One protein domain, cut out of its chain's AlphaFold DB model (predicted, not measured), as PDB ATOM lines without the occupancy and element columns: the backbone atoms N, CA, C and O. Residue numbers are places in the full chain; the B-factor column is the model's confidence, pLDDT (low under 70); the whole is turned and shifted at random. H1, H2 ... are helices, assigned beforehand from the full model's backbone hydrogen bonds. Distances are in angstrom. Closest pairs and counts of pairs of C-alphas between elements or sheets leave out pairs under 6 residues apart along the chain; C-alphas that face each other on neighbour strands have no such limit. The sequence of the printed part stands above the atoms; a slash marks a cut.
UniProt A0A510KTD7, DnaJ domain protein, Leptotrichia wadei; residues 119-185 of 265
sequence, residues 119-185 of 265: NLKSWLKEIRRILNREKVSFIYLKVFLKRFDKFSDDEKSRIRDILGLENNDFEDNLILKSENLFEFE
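This is residues 119 to 185 of the 265 residues of the protein "DnaJ domain protein" of Leptotrichia wadei (UniProt A0A510KTD7). Three short helices and a long tail make an open ring: H1 and H2 side by side, then H3, then the tail, residues 163 to 185, folding back toward H1 and H2. No helix touches another. The printed part has 67 residues, all helix by class, though only 33 are in H1, H2 and H3. It is compact, radius of gyration of the C-alphas 11.9 A, spanning 29 by 29 by 18 A.

Start with H1, residues 119 to 132; H2, residues 138 to 146, is near it, with 7 pairs of C-alphas within 10 A. H3, residues 153 to 162, is close to H1 but not clearly touching, the C-alphas of Leu 120 and Glu 155 being closest at 7.3 A; they run the same way at a shallow tilt of 30 degrees. H2 and H3 are apart. In all three, every O i to N i+4 pair is within hydrogen-bond range.

Find C-alpha 119 at (356.245, 132.986, 315.991); H1 runs 20.1 A from there. H2 spans 12.5 A; H3 spans 14.3 A, ending at C-alpha 162, (363.496, 142.424, 306.270).

The C-alphas of Ile 139 and Asp 169, the farthest apart, are 30.2 A apart. The printed part has no cut. Look for pLDDT under 70 at residues 132 to 143, 166 to 172 and 180 to 185.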
ATOM      1  N   ASN A 119     356.983 131.737 315.833       70.56
ATOM      2  CA  ASN A 119     356.245 132.986 315.991       70.56
ATOM      3  C   ASN A 119     356.707 134.073 315.009       70.56
ATOM      4  O   ASN A 119     355.875 134.630 314.286       70.56
ATOM      5  N   LEU A 120     358.014 134.333 314.918       75.12
ATOM      6  CA  LEU A 120     358.600 135.291 313.974       75.12
ATOM      7  C   LEU A 120     358.298 134.896 312.520       75.12
ATOM      8  O   LEU A 120     357.860 135.713 311.707       75.12
ATOM      9  N   LYS A 121     358.466 133.613 312.191       78.44
ATOM     10  CA  LYS A 121     358.191 133.062 310.859       78.44
ATOM     11  C   LYS A 121     356.715 133.156 310.487       78.44
ATOM     12  O   LYS A 121     356.391 133.527 309.355       78.44
ATOM     13  N   SER A 122     355.825 132.838 311.424       77.25
ATOM     14  CA  SER A 122     354.378 132.978 311.259       77.25
ATOM     15  C   SER A 122     353.986 134.438 311.024       77.25
ATOM     16  O   SER A 122     353.288 134.746 310.054       77.25
ATOM     17  N   TRP A 123     354.523 135.358 311.828       87.31
ATOM     18  CA  TRP A 123     354.270 136.790 311.695       87.31
ATOM     19  C   TRP A 123     354.760 137.344 310.351       87.31
ATOM     20  O   TRP A 123     354.004 138.018 309.649       87.31
ATOM     21  N   LEU A 124     355.974 136.981 309.922       80.81
ATOM     22  CA  LEU A 124     356.537 137.397 308.632       80.81
ATOM     23  C   LEU A 124     355.751 136.847 307.434       80.81
ATOM     24  O   LEU A 124     355.605 137.517 306.408       80.81
ATOM     25  N   LYS A 125     355.212 135.631 307.547       82.25
ATOM     26  CA  LYS A 125     354.329 135.066 306.523       82.25
ATOM     27  C   LYS A 125     353.035 135.871 306.412       82.25
ATOM     28  O   LYS A 125     352.608 136.171 305.300       82.25
ATOM     29  N   GLU A 126     352.430 136.229 307.540       77.06
ATOM     30  CA  GLU A 126     351.184 136.998 307.584       77.06
ATOM     31  C   GLU A 126     351.362 138.440 307.087       77.06
ATOM     32  O   GLU A 126     350.599 138.860 306.217       77.06
ATOM     33  N   ILE A 127     352.406 139.174 307.505       84.69
ATOM     34  CA  ILE A 127     352.641 140.530 306.970       84.69
ATOM     35  C   ILE A 127     352.863 140.488 305.452       84.69
ATOM     36  O   ILE A 127     352.273 141.277 304.723       84.69
ATOM     37  N   ARG A 128     353.602 139.502 304.922       82.06
ATOM     38  CA  ARG A 128     353.777 139.348 303.466       82.06
ATOM     39  C   ARG A 128     352.464 139.076 302.733       82.06
ATOM     40  O   ARG A 128     352.324 139.486 301.583       82.06
ATOM     41  N   ARG A 129     351.502 138.392 303.360       78.12
ATOM     42  CA  ARG A 129     350.158 138.200 302.786       78.12
ATOM     43  C   ARG A 129     349.376 139.508 302.743       78.12
ATOM     44  O   ARG A 129     348.776 139.792 301.708       78.12
ATOM     45  N   ILE A 130     349.433 140.284 303.827       76.06
ATOM     46  CA  ILE A 130     348.812 141.614 303.928       76.06
ATOM     47  C   ILE A 130     349.362 142.540 302.836       76.06
ATOM     48  O   ILE A 130     348.593 143.200 302.146       76.06
ATOM     49  N   LEU A 131     350.681 142.539 302.622       79.06
ATOM     50  CA  LEU A 131     351.312 143.391 301.613       79.06
ATOM     51  C   LEU A 131     350.955 142.980 300.169       79.06
ATOM     52  O   LEU A 131     350.776 143.850 299.315       79.06
ATOM     53  N   ASN A 132     350.831 141.678 299.879       67.56
ATOM     54  CA  ASN A 132     350.866 141.174 298.497       67.56
ATOM     55  C   ASN A 132     349.565 140.571 297.945       67.56
ATOM     56  O   ASN A 132     349.526 140.289 296.749       67.56
ATOM     57  N   ARG A 133     348.544 140.266 298.760       53.91
ATOM     58  CA  ARG A 133     347.432 139.410 298.286       53.91
ATOM     59  C   ARG A 133     346.031 139.884 298.635       53.91
ATOM     60  O   ARG A 133     345.199 139.994 297.742       53.91
ATOM     61  N   GLU A 134     345.736 140.064 299.918       54.19
ATOM     62  CA  GLU A 134     344.359 140.225 300.399       54.19
ATOM     63  C   GLU A 134     344.216 141.525 301.179       54.19
ATOM     64  O   GLU A 134     344.963 141.788 302.122       54.19
ATOM     65  N   LYS A 135     343.209 142.319 300.815       57.25
ATOM     66  CA  LYS A 135     342.832 143.494 301.589       57.25
ATOM     67  C   LYS A 135     342.268 143.046 302.933       57.25
ATOM     68  O   LYS A 135     341.216 142.408 302.989       57.25
ATOM     69  N   VAL A 136     342.962 143.386 304.011       60.00
ATOM     70  CA  VAL A 136     342.529 143.085 305.377       60.00
ATOM     71  C   VAL A 136     341.766 144.257 305.976       60.00
ATOM     72  O   VAL A 136     341.920 145.403 305.560       60.00
ATOM     73  N   SER A 137     340.916 143.987 306.968       58.50
ATOM     74  CA  SER A 137     340.302 145.080 307.723       58.50
ATOM     75  C   SER A 137     341.362 145.803 308.556       58.50
ATOM     76  O   SER A 137     342.263 145.178 309.121       58.50
ATOM     77  N   PHE A 138     341.210 147.116 308.711       55.50
ATOM     78  CA  PHE A 138     342.109 147.912 309.547       55.50
ATOM     79  C   PHE A 138     342.141 147.427 311.011       55.50
ATOM     80  O   PHE A 138     343.170 147.497 311.675       55.50
ATOM     81  N   ILE A 139     341.032 146.871 311.514       48.94
ATOM     82  CA  ILE A 139     340.955 146.280 312.860       48.94
ATOM     83  C   ILE A 139     341.858 145.044 312.966       48.94
ATOM     84  O   ILE A 139     342.614 144.921 313.929       48.94
ATOM     85  N   TYR A 140     341.830 144.159 311.965       60.66
ATOM     86  CA  TYR A 140     342.731 143.006 311.911       60.66
ATOM     87  C   TYR A 140     344.194 143.446 311.838       60.66
ATOM     88  O   TYR A 140     345.013 142.947 312.605       60.66
ATOM     89  N   LEU A 141     344.504 144.430 310.983       61.59
ATOM     90  CA  LEU A 141     345.850 144.992 310.857       61.59
ATOM     91  C   LEU A 141     346.378 145.503 312.207       61.59
ATOM     92  O   LEU A 141     347.505 145.200 312.582       61.59
ATOM     93  N   LYS A 142     345.543 146.202 312.984       60.94
ATOM     94  CA  LYS A 142     345.892 146.660 314.339       60.94
ATOM     95  C   LYS A 142     346.211 145.512 315.294       60.94
ATOM     96  O   LYS A 142     347.233 145.544 315.973       60.94
ATOM     97  N   VAL A 143     345.337 144.507 315.370       63.06
ATOM     98  CA  VAL A 143     345.536 143.343 316.255       63.06
ATOM     99  C   VAL A 143     346.795 142.572 315.865       63.06
ATOM    100  O   VAL A 143     347.550 142.135 316.731       63.06
ATOM    101  N   PHE A 144     347.036 142.436 314.563       77.19
ATOM    102  CA  PHE A 144     348.238 141.823 314.025       77.19
ATOM    103  C   PHE A 144     349.503 142.595 314.433       77.19
ATOM    104  O   PHE A 144     350.440 141.989 314.955       77.19
ATOM    105  N   LEU A 145     349.515 143.922 314.272       80.00
ATOM    106  CA  LEU A 145     350.661 144.761 314.627       80.00
ATOM    107  C   LEU A 145     350.928 144.794 316.134       80.00
ATOM    108  O   LEU A 145     352.085 144.815 316.519       80.00
ATOM    109  N   LYS A 146     349.918 144.671 317.006       75.94
ATOM    110  CA  LYS A 146     350.143 144.526 318.463       75.94
ATOM    111  C   LYS A 146     350.967 143.292 318.843       75.94
ATOM    112  O   LYS A 146     351.556 143.248 319.918       75.94
ATOM    113  N   ARG A 147     351.010 142.263 317.989       81.19
ATOM    114  CA  ARG A 147     351.882 141.100 318.219       81.19
ATOM    115  C   ARG A 147     353.356 141.465 318.065       81.19
ATOM    116  O   ARG A 147     354.181 140.800 318.673       81.19
ATOM    117  N   PHE A 148     353.664 142.529 317.319       83.00
ATOM    118  CA  PHE A 148     355.024 143.032 317.164       83.00
ATOM    119  C   PHE A 148     355.637 143.451 318.502       83.00
ATOM    120  O   PHE A 148     356.800 143.167 318.762       83.00
ATOM    121  N   ASP A 149     354.840 144.056 319.389       79.69
ATOM    122  CA  ASP A 149     355.307 144.534 320.695       79.69
ATOM    123  C   ASP A 149     355.862 143.409 321.578       79.69
ATOM    124  O   ASP A 149     356.729 143.668 322.414       79.69
ATOM    125  N   LYS A 150     355.394 142.171 321.362       81.25
ATOM    126  CA  LYS A 150     355.782 140.974 322.121       81.25
ATOM    127  C   LYS A 150     357.122 140.374 321.694       81.25
ATOM    128  O   LYS A 150     357.640 139.541 322.427       81.25
ATOM    129  N   PHE A 151     357.659 140.768 320.541       79.25
ATOM    130  CA  PHE A 151     358.969 140.305 320.091       79.25
ATOM    131  C   PHE A 151     360.098 140.938 320.907       79.25
ATOM    132  O   PHE A 151     359.984 142.077 321.381       79.25
ATOM    133  N   SER A 152     361.199 140.204 321.037       80.81
ATOM    134  CA  SER A 152     362.453 140.720 321.583       80.81
ATOM    135  C   SER A 152     363.027 141.835 320.699       80.81
ATOM    136  O   SER A 152     362.636 142.008 319.542       80.81
ATOM    137  N   ASP A 153     363.959 142.624 321.235       80.00
ATOM    138  CA  ASP A 153     364.566 143.720 320.471       80.00
ATOM    139  C   ASP A 153     365.367 143.217 319.255       80.00
ATOM    140  O   ASP A 153     365.323 143.862 318.205       80.00
ATOM    141  N   ASP A 154     366.004 142.040 319.353       74.06
ATOM    142  CA  ASP A 154     366.685 141.369 318.230       74.06
ATOM    143  C   ASP A 154     365.699 141.022 317.106       74.06
ATOM    144  O   ASP A 154     365.883 141.409 315.951       74.06
ATOM    145  N   GLU A 155     364.586 140.371 317.446       77.56
ATOM    146  CA  GLU A 155     363.550 140.014 316.477       77.56
ATOM    147  C   GLU A 155     362.904 141.249 315.840       77.56
ATOM    148  O   GLU A 155     362.648 141.266 314.634       77.56
ATOM    149  N   LYS A 156     362.670 142.310 316.622       85.69
ATOM    150  CA  LYS A 156     362.154 143.586 316.110       85.69
ATOM    151  C   LYS A 156     363.128 144.234 315.130       85.69
ATOM    152  O   LYS A 156     362.674 144.737 314.105       85.69
ATOM    153  N   SER A 157     364.432 144.219 315.421       79.19
ATOM    154  CA  SER A 157     365.471 144.702 314.498       79.19
ATOM    155  C   SER A 157     365.431 143.915 313.190       79.19
ATOM    156  O   SER A 157     365.230 144.485 312.124       79.19
ATOM    157  N   ARG A 158     365.427 142.583 313.277       76.12
ATOM    158  CA  ARG A 158     365.374 141.698 312.104       76.12
ATOM    159  C   ARG A 158     364.125 141.912 311.251       76.12
ATOM    160  O   ARG A 158     364.188 141.865 310.025       76.12
ATOM    161  N   ILE A 159     362.969 142.137 311.876       82.69
ATOM    162  CA  ILE A 159     361.735 142.473 311.155       82.69
ATOM    163  C   ILE A 159     361.898 143.790 310.386       82.69
ATOM    164  O   ILE A 159     361.474 143.864 309.233       82.69
ATOM    165  N   ARG A 160     362.494 144.818 311.002       82.12
ATOM    166  CA  ARG A 160     362.726 146.120 310.358       82.12
ATOM    167  C   ARG A 160     363.654 145.987 309.159       82.12
ATOM    168  O   ARG A 160     363.309 146.506 308.096       82.12
ATOM    169  N   ASP A 161     364.728 145.215 309.294       76.19
ATOM    170  CA  ASP A 161     365.674 144.929 308.212       76.19
ATOM    171  C   ASP A 161     364.978 144.253 307.031       76.19
ATOM    172  O   ASP A 161     365.046 144.722 305.896       76.19
ATOM    173  N   ILE A 162     364.217 143.185 307.302       75.88
ATOM    174  CA  ILE A 162     363.496 142.424 306.270       75.88
ATOM    175  C   ILE A 162     362.469 143.294 305.537       75.88
ATOM    176  O   ILE A 162     362.202 143.072 304.355       75.88
ATOM    177  N   LEU A 163     361.850 144.244 306.238       79.69
ATOM    178  CA  LEU A 163     360.865 145.155 305.659       79.69
ATOM    179  C   LEU A 163     361.497 146.375 304.977       79.69
ATOM    180  O   LEU A 163     360.764 147.153 304.362       79.69
ATOM    181  N   GLY A 164     362.823 146.528 305.049       74.12
ATOM    182  CA  GLY A 164     363.545 147.656 304.468       74.12
ATOM    183  C   GLY A 164     363.254 148.974 305.187       74.12
ATOM    184  O   GLY A 164     363.143 150.011 304.537       74.12
ATOM    185  N   LEU A 165     363.067 148.936 306.514       74.75
ATOM    186  CA  LEU A 165     362.813 150.128 307.334       74.75
ATOM    187  C   LEU A 165     364.092 150.875 307.739       74.75
ATOM    188  O   LEU A 165     363.997 152.020 308.178       74.75
ATOM    189  N   GLU A 166     365.263 150.252 307.585       57.81
ATOM    190  CA  GLU A 166     366.567 150.839 307.937       57.81
ATOM    191  C   GLU A 166     367.298 151.481 306.740       57.81
ATOM    192  O   GLU A 166     368.263 152.221 306.923       57.81
ATOM    193  N   ASN A 167     366.812 151.269 305.508       54.81
ATOM    194  CA  ASN A 167     367.413 151.827 304.294       54.81
ATOM    195  C   ASN A 167     366.912 153.258 304.027       54.81
ATOM    196  O   ASN A 167     365.718 153.484 303.826       54.81
ATOM    197  N   ASN A 168     367.842 154.216 303.947       47.31
ATOM    198  CA  ASN A 168     367.545 155.638 303.705       47.31
ATOM    199  C   ASN A 168     366.909 155.921 302.336       47.31
ATOM    200  O   ASN A 168     366.228 156.933 302.178       47.31
ATOM    201  N   ASP A 169     367.117 155.044 301.356       51.91
ATOM    202  CA  ASP A 169     366.702 155.299 299.978       51.91
ATOM    203  C   ASP A 169     365.234 154.932 299.709       51.91
ATOM    204  O   ASP A 169     364.748 155.175 298.608       51.91
ATOM    205  N   PHE A 170     364.505 154.380 300.699       54.97
ATOM    206  CA  PHE A 170     363.098 153.922 300.641       54.97
ATOM    207  C   PHE A 170     362.759 152.919 299.521       54.97
ATOM    208  O   PHE A 170     361.702 152.285 299.562       54.97
ATOM    209  N   GLU A 171     363.652 152.731 298.553       53.56
ATOM    210  CA  GLU A 171     363.476 151.932 297.352       53.56
ATOM    211  C   GLU A 171     363.317 150.454 297.677       53.56
ATOM    212  O   GLU A 171     362.699 149.752 296.896       53.56
ATOM    213  N   ASP A 172     363.753 149.984 298.845       60.56
ATOM    214  CA  ASP A 172     363.567 148.599 299.293       60.56
ATOM    215  C   ASP A 172     362.421 148.406 300.287       60.56
ATOM    216  O   ASP A 172     362.113 147.273 300.663       60.56
ATOM    217  N   ASN A 173     361.727 149.481 300.667       78.69
ATOM    218  CA  ASN A 173     360.664 149.414 301.657       78.69
ATOM    219  C   ASN A 173     359.454 148.636 301.111       78.69
ATOM    220  O   ASN A 173     358.685 149.114 300.268       78.69
ATOM    221  N   LEU A 174     359.265 147.416 301.622       76.88
ATOM    222  CA  LEU A 174     358.216 146.502 301.159       76.88
ATOM    223  C   LEU A 174     356.805 147.021 301.461       76.88
ATOM    224  O   LEU A 174     355.857 146.672 300.757       76.88
ATOM    225  N   ILE A 175     356.656 147.849 302.498       80.94
ATOM    226  CA  ILE A 175     355.371 148.442 302.880       80.94
ATOM    227  C   ILE A 175     354.974 149.508 301.858       80.94
ATOM    228  O   ILE A 175     353.848 149.491 301.359       80.94
ATOM    229  N   LEU A 176     355.910 150.388 301.488       76.81
ATOM    230  CA  LEU A 176     355.664 151.449 300.508       76.81
ATOM    231  C   LEU A 176     355.325 150.891 299.119       76.81
ATOM    232  O   LEU A 176     354.423 151.411 298.456       76.81
ATOM    233  N   LYS A 177     355.965 149.782 298.728       78.62
ATOM    234  CA  LYS A 177     355.706 149.068 297.465       78.62
ATOM    235  C   LYS A 177     354.340 148.382 297.386       78.62
ATOM    236  O   LYS A 177     353.934 147.984 296.298       78.62
ATOM    237  N   SER A 178     353.632 148.198 298.501       74.81
ATOM    238  CA  SER A 178     352.348 147.495 298.478       74.81
ATOM    239  C   SER A 178     351.276 148.303 297.740       74.81
ATOM    240  O   SER A 178     350.956 149.425 298.120       74.81
ATOM    241  N   GLU A 179     350.662 147.718 296.714       74.19
ATOM    242  CA  GLU A 179     349.507 148.310 296.015       74.19
ATOM    243  C   GLU A 179     348.167 147.984 296.703       74.19
ATOM    244  O   GLU A 179     347.140 148.592 296.408       74.19
ATOM    245  N   ASN A 180     348.170 147.021 297.632       69.19
ATOM    246  CA  ASN A 180     346.966 146.531 298.313       69.19
ATOM    247  C   ASN A 180     346.606 147.334 299.566       69.19
ATOM    248  O   ASN A 180     345.482 147.230 300.063       69.19
ATOM    249  N   LEU A 181     347.562 148.111 300.071       63.19
ATOM    250  CA  LEU A 181     347.395 148.986 301.216       63.19
ATOM    251  C   LEU A 181     347.111 150.409 300.761       63.19
ATOM    252  O   LEU A 181     347.744 150.931 299.842       63.19
ATOM    253  N   PHE A 182     346.187 151.062 301.456       65.75
ATOM    254  CA  PHE A 182     346.036 152.502 301.335       65.75
ATOM    255  C   PHE A 182     347.260 153.221 301.904       65.75
ATOM    256  O   PHE A 182     347.917 152.713 302.812       65.75
ATOM    257  N   GLU A 183     347.520 154.439 301.426       58.62
ATOM    258  CA  GLU A 183     348.675 155.235 301.866       58.62
ATOM    259  C   GLU A 183     348.734 155.374 303.390       58.62
ATOM    260  O   GLU A 183     349.763 155.144 304.018       58.62
ATOM    261  N   PHE A 184     347.580 155.583 304.017       56.62
ATOM    262  CA  PHE A 184     347.509 155.653 305.466       56.62
ATOM    263  C   PHE A 184     347.834 154.353 306.206       56.62
ATOM    264  O   PHE A 184     348.253 154.386 307.361       56.62
ATOM    265  N   GLU A 185     347.549 153.197 305.605       62.53
ATOM    266  CA  GLU A 185     347.839 151.902 306.221       62.53
ATOM    267  C   GLU A 185     349.343 151.668 306.189       62.53
ATOM    268  O   GLU A 185     349.898 151.174 307.168       62.53
TER     269      GLU A 185